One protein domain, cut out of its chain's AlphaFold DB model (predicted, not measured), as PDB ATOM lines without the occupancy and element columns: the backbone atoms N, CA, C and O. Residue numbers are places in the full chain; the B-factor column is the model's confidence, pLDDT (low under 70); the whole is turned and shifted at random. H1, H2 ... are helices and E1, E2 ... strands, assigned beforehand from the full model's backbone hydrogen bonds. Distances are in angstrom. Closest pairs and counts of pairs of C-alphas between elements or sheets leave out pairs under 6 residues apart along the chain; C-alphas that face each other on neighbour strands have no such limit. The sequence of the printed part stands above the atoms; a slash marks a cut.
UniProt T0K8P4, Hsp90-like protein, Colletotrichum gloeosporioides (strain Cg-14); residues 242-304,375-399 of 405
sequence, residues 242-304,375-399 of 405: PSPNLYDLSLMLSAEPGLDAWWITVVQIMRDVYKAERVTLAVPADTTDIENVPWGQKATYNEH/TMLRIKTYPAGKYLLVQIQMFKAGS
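This is residues 242 to 304 and 375 to 399 of the 405 residues of the protein "Hsp90-like protein" of Colletotrichum gloeosporioides (strain Cg-14) (UniProt T0K8P4). What shape? Two strand hairpins, E1-E2 and E3-E4, meet where E4 passes E1, and H2 of helical hairpin H1-H2 packs on E1-E2. What builds it? The 88 printed residues include two named helices, then four named strands in two antiparallel sheets, class mixed. It is compact, radius of gyration of the C-alphas 13.7 A, spanning 38 by 31 by 21 A.

Which strands? E3 is residues 375 to 384, 27.1 A long; E4 is 387 to 396, C-alpha 396 at (239.222, 213.073, 168.534); E1 is 278 to 284; E2 is 295 to 302. Which helices? H1 is 246 to 255, C-alpha 246 at (225.492, 201.650, 181.915); H2 is 259 to 272.

Strand pairing? N 380 and O 391, 2.9 A, and N 279 and O 301, 2.8 A, are within hydrogen-bond range. Helices? H1 and H2 touch, C-alphas 253 and 262 closest at 6.3 A, every O i to N i+4 pair within range. H2 and E1 come closest at C-alphas 267 and 279, 6.7 A.

Any cut? Residues 305 to 374 are not printed, a 31.8 A gap between C-alphas. Low confidence? Residues 375 to 399 have pLDDT under 70.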
ATOM      1  N   PRO A 242     215.160 204.276 188.432       71.00
ATOM      2  CA  PRO A 242     216.028 203.110 188.460       71.00
ATOM      3  C   PRO A 242     217.385 203.498 187.870       71.00
ATOM      4  O   PRO A 242     217.446 204.116 186.807       71.00
ATOM      5  N   SER A 243     218.479 203.139 188.546       74.25
ATOM      6  CA  SER A 243     219.820 203.359 188.010       74.25
ATOM      7  C   SER A 243     219.946 202.594 186.687       74.25
ATOM      8  O   SER A 243     219.878 201.359 186.704       74.25
ATOM      9  N   PRO A 244     220.093 203.272 185.539       84.88
ATOM     10  CA  PRO A 244     220.126 202.583 184.262       84.88
ATOM     11  C   PRO A 244     221.367 201.708 184.135       84.88
ATOM     12  O   PRO A 244     222.443 202.048 184.634       84.88
ATOM     13  N   ASN A 245     221.231 200.593 183.416       88.88
ATOM     14  CA  ASN A 245     222.369 199.747 183.093       88.88
ATOM     15  C   ASN A 245     223.327 200.493 182.151       88.88
ATOM     16  O   ASN A 245     223.046 200.669 180.965       88.88
ATOM     17  N   LEU A 246     224.479 200.914 182.676       90.00
ATOM     18  CA  LEU A 246     225.492 201.650 181.915       90.00
ATOM     19  C   LEU A 246     226.036 200.853 180.723       90.00
ATOM     20  O   LEU A 246     226.415 201.454 179.716       90.00
ATOM     21  N   TYR A 247     226.060 199.521 180.818       92.56
ATOM     22  CA  TYR A 247     226.519 198.664 179.729       92.56
ATOM     23  C   TYR A 247     225.610 198.802 178.504       92.56
ATOM     24  O   TYR A 247     226.095 199.091 177.410       92.56
ATOM     25  N   ASP A 248     224.296 198.707 178.703       91.31
ATOM     26  CA  ASP A 248     223.318 198.802 177.616       91.31
ATOM     27  C   ASP A 248     223.333 200.196 176.974       91.31
ATOM     28  O   ASP A 248     223.304 200.313 175.749       91.31
ATOM     29  N   LEU A 249     223.483 201.256 177.782       91.50
ATOM     30  CA  LEU A 249     223.633 202.625 177.274       91.50
ATOM     31  C   LEU A 249     224.899 202.788 176.423       91.50
ATOM     32  O   LEU A 249     224.857 203.413 175.364       91.50
ATOM     33  N   SER A 250     226.026 202.219 176.858       91.75
ATOM     34  CA  SER A 250     227.279 202.265 176.094       91.75
ATOM     35  C   SER A 250     227.186 201.492 174.774       91.75
ATOM     36  O   SER A 250     227.720 201.933 173.752       91.75
ATOM     37  N   LEU A 251     226.454 200.373 174.767       93.12
ATOM     38  CA  LEU A 251     226.205 199.584 173.569       93.12
ATOM     39  C   LEU A 251     225.313 200.350 172.585       93.12
ATOM     40  O   LEU A 251     225.642 200.432 171.407       93.12
ATOM     41  N   MET A 252     224.239 200.983 173.069       90.31
ATOM     42  CA  MET A 252     223.385 201.847 172.244       90.31
ATOM     43  C   MET A 252     224.172 203.008 171.625       90.31
ATOM     44  O   MET A 252     224.046 203.265 170.431       90.31
ATOM     45  N   LEU A 253     225.022 203.684 172.405       91.12
ATOM     46  CA  LEU A 253     225.827 204.808 171.914       91.12
ATOM     47  C   LEU A 253     226.891 204.399 170.885       91.12
ATOM     48  O   LEU A 253     227.277 205.226 170.063       91.12
ATOM     49  N   SER A 254     227.384 203.160 170.942       90.94
ATOM     50  CA  SER A 254     228.405 202.645 170.017       90.94
ATOM     51  C   SER A 254     227.827 201.935 168.788       90.94
ATOM     52  O   SER A 254     228.562 201.707 167.828       90.94
ATOM     53  N   ALA A 255     226.532 201.610 168.793       89.94
ATOM     54  CA  ALA A 255     225.863 200.935 167.685       89.94
ATOM     55  C   ALA A 255     225.689 201.824 166.441       89.94
ATOM     56  O   ALA A 255     225.645 201.298 165.331       89.94
ATOM     57  N   GLU A 256     225.626 203.148 166.615       89.12
ATOM     58  CA  GLU A 256     225.315 204.098 165.544       89.12
ATOM     59  C   GLU A 256     226.566 204.853 165.055       89.12
ATOM     60  O   GLU A 256     227.050 205.772 165.729       89.12
ATOM     61  N   PRO A 257     227.117 204.510 163.875       87.00
ATOM     62  CA  PRO A 257     228.206 205.269 163.279       87.00
ATOM     63  C   PRO A 257     227.670 206.549 162.621       87.00
ATOM     64  O   PRO A 257     227.089 206.517 161.539       87.00
ATOM     65  N   GLY A 258     227.915 207.703 163.238       90.69
ATOM     66  CA  GLY A 258     227.600 209.010 162.652       90.69
ATOM     67  C   GLY A 258     227.171 210.027 163.701       90.69
ATOM     68  O   GLY A 258     226.565 209.661 164.696       90.69
ATOM     69  N   LEU A 259     227.484 211.310 163.490       90.81
ATOM     70  CA  LEU A 259     227.219 212.356 164.489       90.81
ATOM     71  C   LEU A 259     225.717 212.578 164.728       90.81
ATOM     72  O   LEU A 259     225.308 212.746 165.871       90.81
ATOM     73  N   ASP A 260     224.918 212.573 163.661       92.50
ATOM     74  CA  ASP A 260     223.473 212.827 163.731       92.50
ATOM     75  C   ASP A 260     222.725 211.658 164.387       92.50
ATOM     76  O   ASP A 260     222.026 211.838 165.381       92.50
ATOM     77  N   ALA A 261     222.987 210.430 163.925       93.62
ATOM     78  CA  ALA A 261     222.445 209.212 164.530       93.62
ATOM     79  C   ALA A 261     222.876 209.057 165.999       93.62
ATOM     80  O   ALA A 261     222.048 208.785 166.868       93.62
ATOM     81  N   TRP A 262     224.153 209.316 166.306       94.88
ATOM     82  CA  TRP A 262     224.650 209.338 167.683       94.88
ATOM     83  C   TRP A 262     223.903 210.362 168.543       94.88
ATOM     84  O   TRP A 262     223.505 210.050 169.666       94.88
ATOM     85  N   TRP A 263     223.687 211.574 168.027       94.75
ATOM     86  CA  TRP A 263     222.972 212.620 168.750       94.75
ATOM     87  C   TRP A 263     221.518 212.227 169.042       94.75
ATOM     88  O   TRP A 263     221.062 212.420 170.170       94.75
ATOM     89  N   ILE A 264     220.818 211.610 168.087       94.00
ATOM     90  CA  ILE A 264     219.460 211.077 168.295       94.00
ATOM     91  C   ILE A 264     219.454 210.058 169.442       94.00
ATOM     92  O   ILE A 264     218.624 210.155 170.347       94.00
ATOM     93  N   THR A 265     220.416 209.133 169.464       94.62
ATOM     94  CA  THR A 265     220.547 208.142 170.541       94.62
ATOM     95  C   THR A 265     220.830 208.799 171.894       94.62
ATOM     96  O   THR A 265     220.254 208.400 172.907       94.62
ATOM     97  N   VAL A 266     221.667 209.842 171.937       93.94
ATOM     98  CA  VAL A 266     221.913 210.623 173.164       93.94
ATOM     99  C   VAL A 266     220.626 211.277 173.660       93.94
ATOM    100  O   VAL A 266     220.305 211.158 174.842       93.94
ATOM    101  N   VAL A 267     219.880 211.938 172.774       93.75
ATOM    102  CA  VAL A 267     218.596 212.569 173.110       93.75
ATOM    103  C   VAL A 267     217.609 211.531 173.638       93.75
ATOM    104  O   VAL A 267     216.986 211.753 174.675       93.75
ATOM    105  N   GLN A 268     217.520 210.373 172.984       93.69
ATOM    106  CA  GLN A 268     216.654 209.277 173.403       93.69
ATOM    107  C   GLN A 268     217.010 208.779 174.807       93.69
ATOM    108  O   GLN A 268     216.127 208.658 175.651       93.69
ATOM    109  N   ILE A 269     218.291 208.540 175.093       92.38
ATOM    110  CA  ILE A 269     218.741 208.106 176.424       92.38
ATOM    111  C   ILE A 269     218.409 209.173 177.474       92.38
ATOM    112  O   ILE A 269     217.852 208.855 178.525       92.38
ATOM    113  N   MET A 270     218.717 210.439 177.195       91.00
ATOM    114  CA  MET A 270     218.464 211.539 178.128       91.00
ATOM    115  C   MET A 270     216.970 211.703 178.428       91.00
ATOM    116  O   MET A 270     216.598 211.872 179.588       91.00
ATOM    117  N   ARG A 271     216.102 211.580 177.424       90.94
ATOM    118  CA  ARG A 271     214.649 211.673 177.594       90.94
ATOM    119  C   ARG A 271     214.058 210.436 178.268       90.94
ATOM    120  O   ARG A 271     213.281 210.551 179.209       90.94
ATOM    121  N   ASP A 272     214.399 209.241 177.803       90.12
ATOM    122  CA  ASP A 272     213.693 208.025 178.212       90.12
ATOM    123  C   ASP A 272     214.121 207.578 179.614       90.12
ATOM    124  O   ASP A 272     213.268 207.198 180.425       90.12
ATOM    125  N   VAL A 273     215.422 207.674 179.902       88.38
ATOM    126  CA  VAL A 273     216.047 207.188 181.138       88.38
ATOM    127  C   VAL A 273     216.149 208.284 182.187       88.38
ATOM    128  O   VAL A 273     215.778 208.067 183.337       88.38
ATOM    129  N   TYR A 274     216.630 209.463 181.791       86.50
ATOM    130  CA  TYR A 274     216.874 210.573 182.716       86.50
ATOM    131  C   TYR A 274     215.740 211.603 182.750       86.50
ATOM    132  O   TYR A 274     215.831 212.563 183.510       86.50
ATOM    133  N   LYS A 275     214.674 211.409 181.955       88.44
ATOM    134  CA  LYS A 275     213.524 212.328 181.855       88.44
ATOM    135  C   LYS A 275     213.943 213.776 181.586       88.44
ATOM    136  O   LYS A 275     213.355 214.714 182.115       88.44
ATOM    137  N   ALA A 276     214.986 213.954 180.777       87.25
ATOM    138  CA  ALA A 276     215.470 215.270 180.402       87.25
ATOM    139  C   ALA A 276     214.508 215.934 179.408       87.25
ATOM    140  O   ALA A 276     214.300 215.436 178.305       87.25
ATOM    141  N   GLU A 277     213.995 217.094 179.799       89.75
ATOM    142  CA  GLU A 277     213.111 217.948 178.996       89.75
ATOM    143  C   GLU A 277     213.871 218.676 177.872       89.75
ATOM    144  O   GLU A 277     213.377 218.871 176.761       89.75
ATOM    145  N   ARG A 278     215.117 219.082 178.152       91.88
ATOM    146  CA  ARG A 278     215.965 219.840 177.230       91.88
ATOM    147  C   ARG A 278     217.388 219.304 177.239       91.88
ATOM    148  O   ARG A 278     217.987 219.129 178.298       91.88
ATOM    149  N   VAL A 279     217.952 219.093 176.053       92.19
ATOM    150  CA  VAL A 279     219.317 218.584 175.869       92.19
ATOM    151  C   VAL A 279     220.027 219.439 174.828       92.19
ATOM    152  O   VAL A 279     219.519 219.650 173.732       92.19
ATOM    153  N   THR A 280     221.217 219.940 175.144       92.56
ATOM    154  CA  THR A 280     222.001 220.794 174.242       92.56
ATOM    155  C   THR A 280     223.387 220.209 174.030       92.56
ATOM    156  O   THR A 280     224.095 219.945 175.000       92.56
ATOM    157  N   LEU A 281     223.799 220.062 172.773       92.38
ATOM    158  CA  LEU A 281     225.170 219.725 172.410       92.38
ATOM    159  C   LEU A 281     225.927 221.007 172.089       92.38
ATOM    160  O   LEU A 281     225.536 221.735 171.177       92.38
ATOM    161  N   ALA A 282     227.026 221.258 172.790       90.94
ATOM    162  CA  ALA A 282     227.933 222.359 172.501       90.94
ATOM    163  C   ALA A 282     229.350 221.824 172.269       90.94
ATOM    164  O   ALA A 282     229.800 220.918 172.970       90.94
ATOM    165  N   VAL A 283     230.032 222.372 171.265       89.44
ATOM    166  CA  VAL A 283     231.379 221.966 170.847       89.44
ATOM    167  C   VAL A 283     232.255 223.220 170.784       89.44
ATOM    168  O   VAL A 283     231.821 224.208 170.181       89.44
ATOM    169  N   PRO A 284     233.458 223.216 171.387       90.50
ATOM    170  CA  PRO A 284     234.373 224.351 171.296       90.50
ATOM    171  C   PRO A 284     234.734 224.626 169.831       90.50
ATOM    172  O   PRO A 284     234.868 223.691 169.036       90.50
ATOM    173  N   ALA A 285     234.854 225.903 169.456       85.12
ATOM    174  CA  ALA A 285     235.179 226.264 168.073       85.12
ATOM    175  C   ALA A 285     236.624 225.893 167.683       85.12
ATOM    176  O   ALA A 285     236.885 225.646 166.509       85.12
ATOM    177  N   ASP A 286     237.521 225.783 168.665       88.50
ATOM    178  CA  ASP A 286     238.898 225.324 168.516       88.50
ATOM    179  C   ASP A 286     239.170 224.216 169.538       88.50
ATOM    180  O   ASP A 286     238.887 224.346 170.729       88.50
ATOM    181  N   THR A 287     239.712 223.096 169.070       85.19
ATOM    182  CA  THR A 287     240.092 221.966 169.924       85.19
ATOM    183  C   THR A 287     241.381 222.207 170.709       85.19
ATOM    184  O   THR A 287     241.661 221.448 171.636       85.19
ATOM    185  N   THR A 288     242.178 223.207 170.326       89.06
ATOM    186  CA  THR A 288     243.469 223.519 170.953       89.06
ATOM    187  C   THR A 288     243.347 224.466 172.147       89.06
ATOM    188  O   THR A 288     244.187 224.408 173.041       89.06
ATOM    189  N   ASP A 289     242.270 225.253 172.218       86.38
ATOM    190  CA  ASP A 289     242.026 226.232 173.279       86.38
ATOM    191  C   ASP A 289     240.595 226.104 173.834       86.38
ATOM    192  O   ASP A 289     239.671 226.826 173.464       86.38
ATOM    193  N   ILE A 290     240.390 225.126 174.723       82.88
ATOM    194  CA  ILE A 290     239.062 224.816 175.283       82.88
ATOM    195  C   ILE A 290     238.565 225.848 176.307       82.88
ATOM    196  O   ILE A 290     237.372 225.874 176.622       82.88
ATOM    197  N   GLU A 291     239.470 226.660 176.854       84.81
ATOM    198  CA  GLU A 291     239.158 227.591 177.940       84.81
ATOM    199  C   GLU A 291     238.765 228.969 177.410       84.81
ATOM    200  O   GLU A 291     237.822 229.563 177.934       84.81
ATOM    201  N   ASN A 292     239.419 229.456 176.350       83.75
ATOM    202  CA  ASN A 292     239.185 230.824 175.875       83.75
ATOM    203  C   ASN A 292     238.217 230.911 174.688       83.75
ATOM    204  O   ASN A 292     237.769 232.004 174.337       83.75
ATOM    205  N   VAL A 293     237.885 229.785 174.053       87.81
ATOM    206  CA  VAL A 293     237.104 229.795 172.813       87.81
ATOM    207  C   VAL A 293     235.608 229.641 173.086       87.81
ATOM    208  O   VAL A 293     235.201 228.790 173.883       87.81
ATOM    209  N   PRO A 294     234.746 230.426 172.404       87.81
ATOM    210  CA  PRO A 294     233.306 230.290 172.547       87.81
ATOM    211  C   PRO A 294     232.845 228.872 172.196       87.81
ATOM    212  O   PRO A 294     233.189 228.297 171.159       87.81
ATOM    213  N   TRP A 295     232.019 228.313 173.077       88.88
ATOM    214  CA  TRP A 295     231.365 227.032 172.856       88.88
ATOM    215  C   TRP A 295     230.220 227.227 171.864       88.88
ATOM    216  O   TRP A 295     229.235 227.908 172.152       88.88
ATOM    217  N   GLY A 296     230.344 226.633 170.680       87.81
ATOM    218  CA  GLY A 296     229.305 226.677 169.663       87.81
ATOM    219  C   GLY A 296     228.247 225.613 169.930       87.81
ATOM    220  O   GLY A 296     228.555 224.421 169.943       87.81
ATOM    221  N   GLN A 297     226.991 226.019 170.096       90.31
ATOM    222  CA  GLN A 297     225.860 225.094 170.160       90.31
ATOM    223  C   GLN A 297     225.698 224.392 168.802       90.31
ATOM    224  O   GLN A 297     225.520 225.041 167.774       90.31
ATOM    225  N   LYS A 298     225.811 223.062 168.789       89.38
ATOM    226  CA  LYS A 298     225.732 222.223 167.582       89.38
ATOM    227  C   LYS A 298     224.371 221.576 167.393       89.38
ATOM    228  O   LYS A 298     223.969 221.364 166.258       89.38
ATOM    229  N   ALA A 299     223.674 221.271 168.482       89.94
ATOM    230  CA  ALA A 299     222.337 220.703 168.425       89.94
ATOM    231  C   ALA A 299     221.562 221.022 169.702       89.94
ATOM    232  O   ALA A 299     222.140 221.277 170.764       89.94
ATOM    233  N   THR A 300     220.238 221.042 169.612       91.38
ATOM    234  CA  THR A 300     219.360 221.223 170.769       91.38
ATOM    235  C   THR A 300     218.091 220.437 170.573       91.38
ATOM    236  O   THR A 300     217.463 220.517 169.526       91.38
ATOM    237  N   TYR A 301     217.747 219.689 171.604       89.69
ATOM    238  CA  TYR A 301     216.470 219.044 171.789       89.69
ATOM    239  C   TYR A 301     215.732 219.773 172.907       89.69
ATOM    240  O   TYR A 301     216.330 220.097 173.937       89.69
ATOM    241  N   ASN A 302     214.457 220.057 172.693       90.56
ATOM    242  CA  ASN A 302     213.575 220.654 173.680       90.56
ATOM    243  C   ASN A 302     212.176 220.074 173.473       90.56
ATOM    244  O   ASN A 302     211.601 220.257 172.402       90.56
ATOM    245  N   GLU A 303     211.658 219.385 174.483       84.06
ATOM    246  CA  GLU A 303     210.340 218.747 174.458       84.06
ATOM    247  C   GLU A 303     209.210 219.767 174.237       84.06
ATOM    248  O   GLU A 303     208.303 219.517 173.451       84.06
ATOM    249  N   HIS A 304     209.322 220.964 174.820       74.38
ATOM    250  CA  HIS A 304     208.294 222.014 174.745       74.38
ATOM    251  C   HIS A 304     208.439 222.960 173.543       74.38
ATOM    252  O   HIS A 304     207.668 223.910 173.396       74.38
ATOM    253  N   THR A 375     237.172 207.162 169.793       43.38
ATOM    254  CA  THR A 375     236.733 208.445 170.343       43.38
ATOM    255  C   THR A 375     236.551 208.253 171.839       43.38
ATOM    256  O   THR A 375     235.697 207.484 172.276       43.38
ATOM    257  N   MET A 376     237.392 208.906 172.637       38.81
ATOM    258  CA  MET A 376     237.309 208.817 174.091       38.81
ATOM    259  C   MET A 376     236.251 209.812 174.573       38.81
ATOM    260  O   MET A 376     236.425 211.027 174.448       38.81
ATOM    261  N   LEU A 377     235.136 209.285 175.080       42.00
ATOM    262  CA  LEU A 377     234.010 210.061 175.588       42.00
ATOM    263  C   LEU A 377     234.223 210.337 177.081       42.00
ATOM    264  O   LEU A 377     234.248 209.406 177.887       42.00
ATOM    265  N   ARG A 378     234.376 211.606 177.474       39.28
ATOM    266  CA  ARG A 378     234.393 211.996 178.893       39.28
ATOM    267  C   ARG A 378     233.097 212.725 179.219       39.28
ATOM    268  O   ARG A 378     232.877 213.833 178.741       39.28
ATOM    269  N   ILE A 379     232.248 212.094 180.024       42.69
ATOM    270  CA  ILE A 379     230.996 212.678 180.510       42.69
ATOM    271  C   ILE A 379     231.267 213.284 181.887       42.69
ATOM    272  O   ILE A 379     231.701 212.577 182.797       42.69
ATOM    273  N   LYS A 380     231.027 214.588 182.046       40.12
ATOM    274  CA  LYS A 380     230.965 215.242 183.360       40.12
ATOM    275  C   LYS A 380     229.528 215.680 183.615       40.12
ATOM    276  O   LYS A 380     228.967 216.443 182.833       40.12
ATOM    277  N   THR A 381     228.941 215.179 184.693       37.56
ATOM    278  CA  THR A 381     227.623 215.589 185.176       37.56
ATOM    279  C   THR A 381     227.808 216.609 186.292       37.56
ATOM    280  O   THR A 381     228.525 216.355 187.261       37.56
ATOM    281  N   TYR A 382     227.176 217.772 186.156       38.66
ATOM    282  CA  TYR A 382     227.135 218.774 187.217       38.66
ATOM    283  C   TYR A 382     225.698 218.888 187.730       38.66
ATOM    284  O   TYR A 382     224.795 219.175 186.936       38.66
ATOM    285  N   PRO A 383     225.458 218.670 189.033       34.44
ATOM    286  CA  PRO A 383     224.168 218.980 189.624       34.44
ATOM    287  C   PRO A 383     224.033 220.507 189.724       34.44
ATOM    288  O   PRO A 383     224.652 221.137 190.579       34.44
ATOM    289  N   ALA A 384     223.234 221.110 188.842       38.25
ATOM    290  CA  ALA A 384     222.907 222.535 188.866       38.25
ATOM    291  C   ALA A 384     221.409 222.713 189.182       38.25
ATOM    292  O   ALA A 384     220.592 223.041 188.322       38.25
ATOM    293  N   GLY A 385     221.021 222.463 190.438       57.69
ATOM    294  CA  GLY A 385     219.627 222.592 190.884       57.69
ATOM    295  C   GLY A 385     218.694 221.552 190.244       57.69
ATOM    296  O   GLY A 385     218.983 220.362 190.297       57.69
ATOM    297  N   LYS A 386     217.570 221.990 189.648       33.91
ATOM    298  CA  LYS A 386     216.597 221.113 188.952       33.91
ATOM    299  C   LYS A 386     217.083 220.599 187.589       33.91
ATOM    300  O   LYS A 386     216.383 219.817 186.957       33.91
ATOM    301  N   TYR A 387     218.245 221.050 187.125       36.75
ATOM    302  CA  TYR A 387     218.751 220.751 185.793       36.75
ATOM    303  C   TYR A 387     220.028 219.917 185.890       36.75
ATOM    304  O   TYR A 387     220.957 220.242 186.636       36.75
ATOM    305  N   LEU A 388     220.079 218.835 185.114       41.19
ATOM    306  CA  LEU A 388     221.286 218.041 184.932       41.19
ATOM    307  C   LEU A 388     222.088 218.650 183.779       41.19
ATOM    308  O   LEU A 388     221.703 218.527 182.616       41.19
ATOM    309  N   LEU A 389     223.208 219.308 184.087       40.41
ATOM    310  CA  LEU A 389     224.129 219.760 183.050       40.41
ATOM    311  C   LEU A 389     225.085 218.613 182.720       40.41
ATOM    312  O   LEU A 389     225.947 218.254 183.528       40.41
ATOM    313  N   VAL A 390     224.922 218.027 181.534       45.50
ATOM    314  CA  VAL A 390     225.792 216.958 181.032       45.50
ATOM    315  C   VAL A 390     226.764 217.544 180.016       45.50
ATOM    316  O   VAL A 390     226.387 217.873 178.893       45.50
ATOM    317  N   GLN A 391     228.030 217.667 180.405       41.72
ATOM    318  CA  GLN A 391     229.105 218.079 179.510       41.72
ATOM    319  C   GLN A 391     229.740 216.824 178.902       41.72
ATOM    320  O   GLN A 391     230.419 216.060 179.593       41.72
ATOM    321  N   ILE A 392     229.499 216.601 177.609       45.81
ATOM    322  CA  ILE A 392     230.083 215.494 176.845       45.81
ATOM    323  C   ILE A 392     231.299 216.031 176.092       45.81
ATOM    324  O   ILE A 392     231.162 216.821 175.159       45.81
ATOM    325  N   GLN A 393     232.494 215.612 176.500       41.75
ATOM    326  CA  GLN A 393     233.741 215.979 175.839       41.75
ATOM    327  C   GLN A 393     234.184 214.841 174.916       41.75
ATOM    328  O   GLN A 393     234.524 213.747 175.372       41.75
ATOM    329  N   MET A 394     234.151 215.110 173.611       40.34
ATOM    330  CA  MET A 394     234.633 214.214 172.561       40.34
ATOM    331  C   MET A 394     236.108 214.520 172.290       40.34
ATOM    332  O   MET A 394     236.424 215.567 171.723       40.34
ATOM    333  N   PHE A 395     237.021 213.622 172.662       38.00
ATOM    334  CA  PHE A 395     238.410 213.710 172.209       38.00
ATOM    335  C   PHE A 395     238.565 212.940 170.899       38.00
ATOM    336  O   PHE A 395     238.491 211.710 170.874       38.00
ATOM    337  N   LYS A 396     238.797 213.669 169.803       37.62
ATOM    338  CA  LYS A 396     239.222 213.073 168.534       37.62
ATOM    339  C   LYS A 396     240.718 212.779 168.632       37.62
ATOM    340  O   LYS A 396     241.531 213.698 168.590       37.62
ATOM    341  N   ALA A 397     241.085 211.508 168.794       39.66
ATOM    342  CA  ALA A 397     242.480 211.090 168.684       39.66
ATOM    343  C   ALA A 397     242.996 211.432 167.272       39.66
ATOM    344  O   ALA A 397     242.319 211.182 166.274       39.66
ATOM    345  N   GLY A 398     244.152 212.096 167.224       38.47
ATOM    346  CA  GLY A 398     244.613 212.917 166.109       38.47
ATOM    347  C   GLY A 398     244.654 212.262 164.725       38.47
ATOM    348  O   GLY A 398     244.942 211.081 164.544       38.47
ATOM    349  N   SER A 399     244.430 213.095 163.713       29.89
ATOM    350  CA  SER A 399     244.862 212.852 162.337       29.89
ATOM    351  C   SER A 399     245.357 214.176 161.767       29.89
ATOM    352  O   SER A 399     244.576 214.982 161.273       29.89
TER     353      SER A 399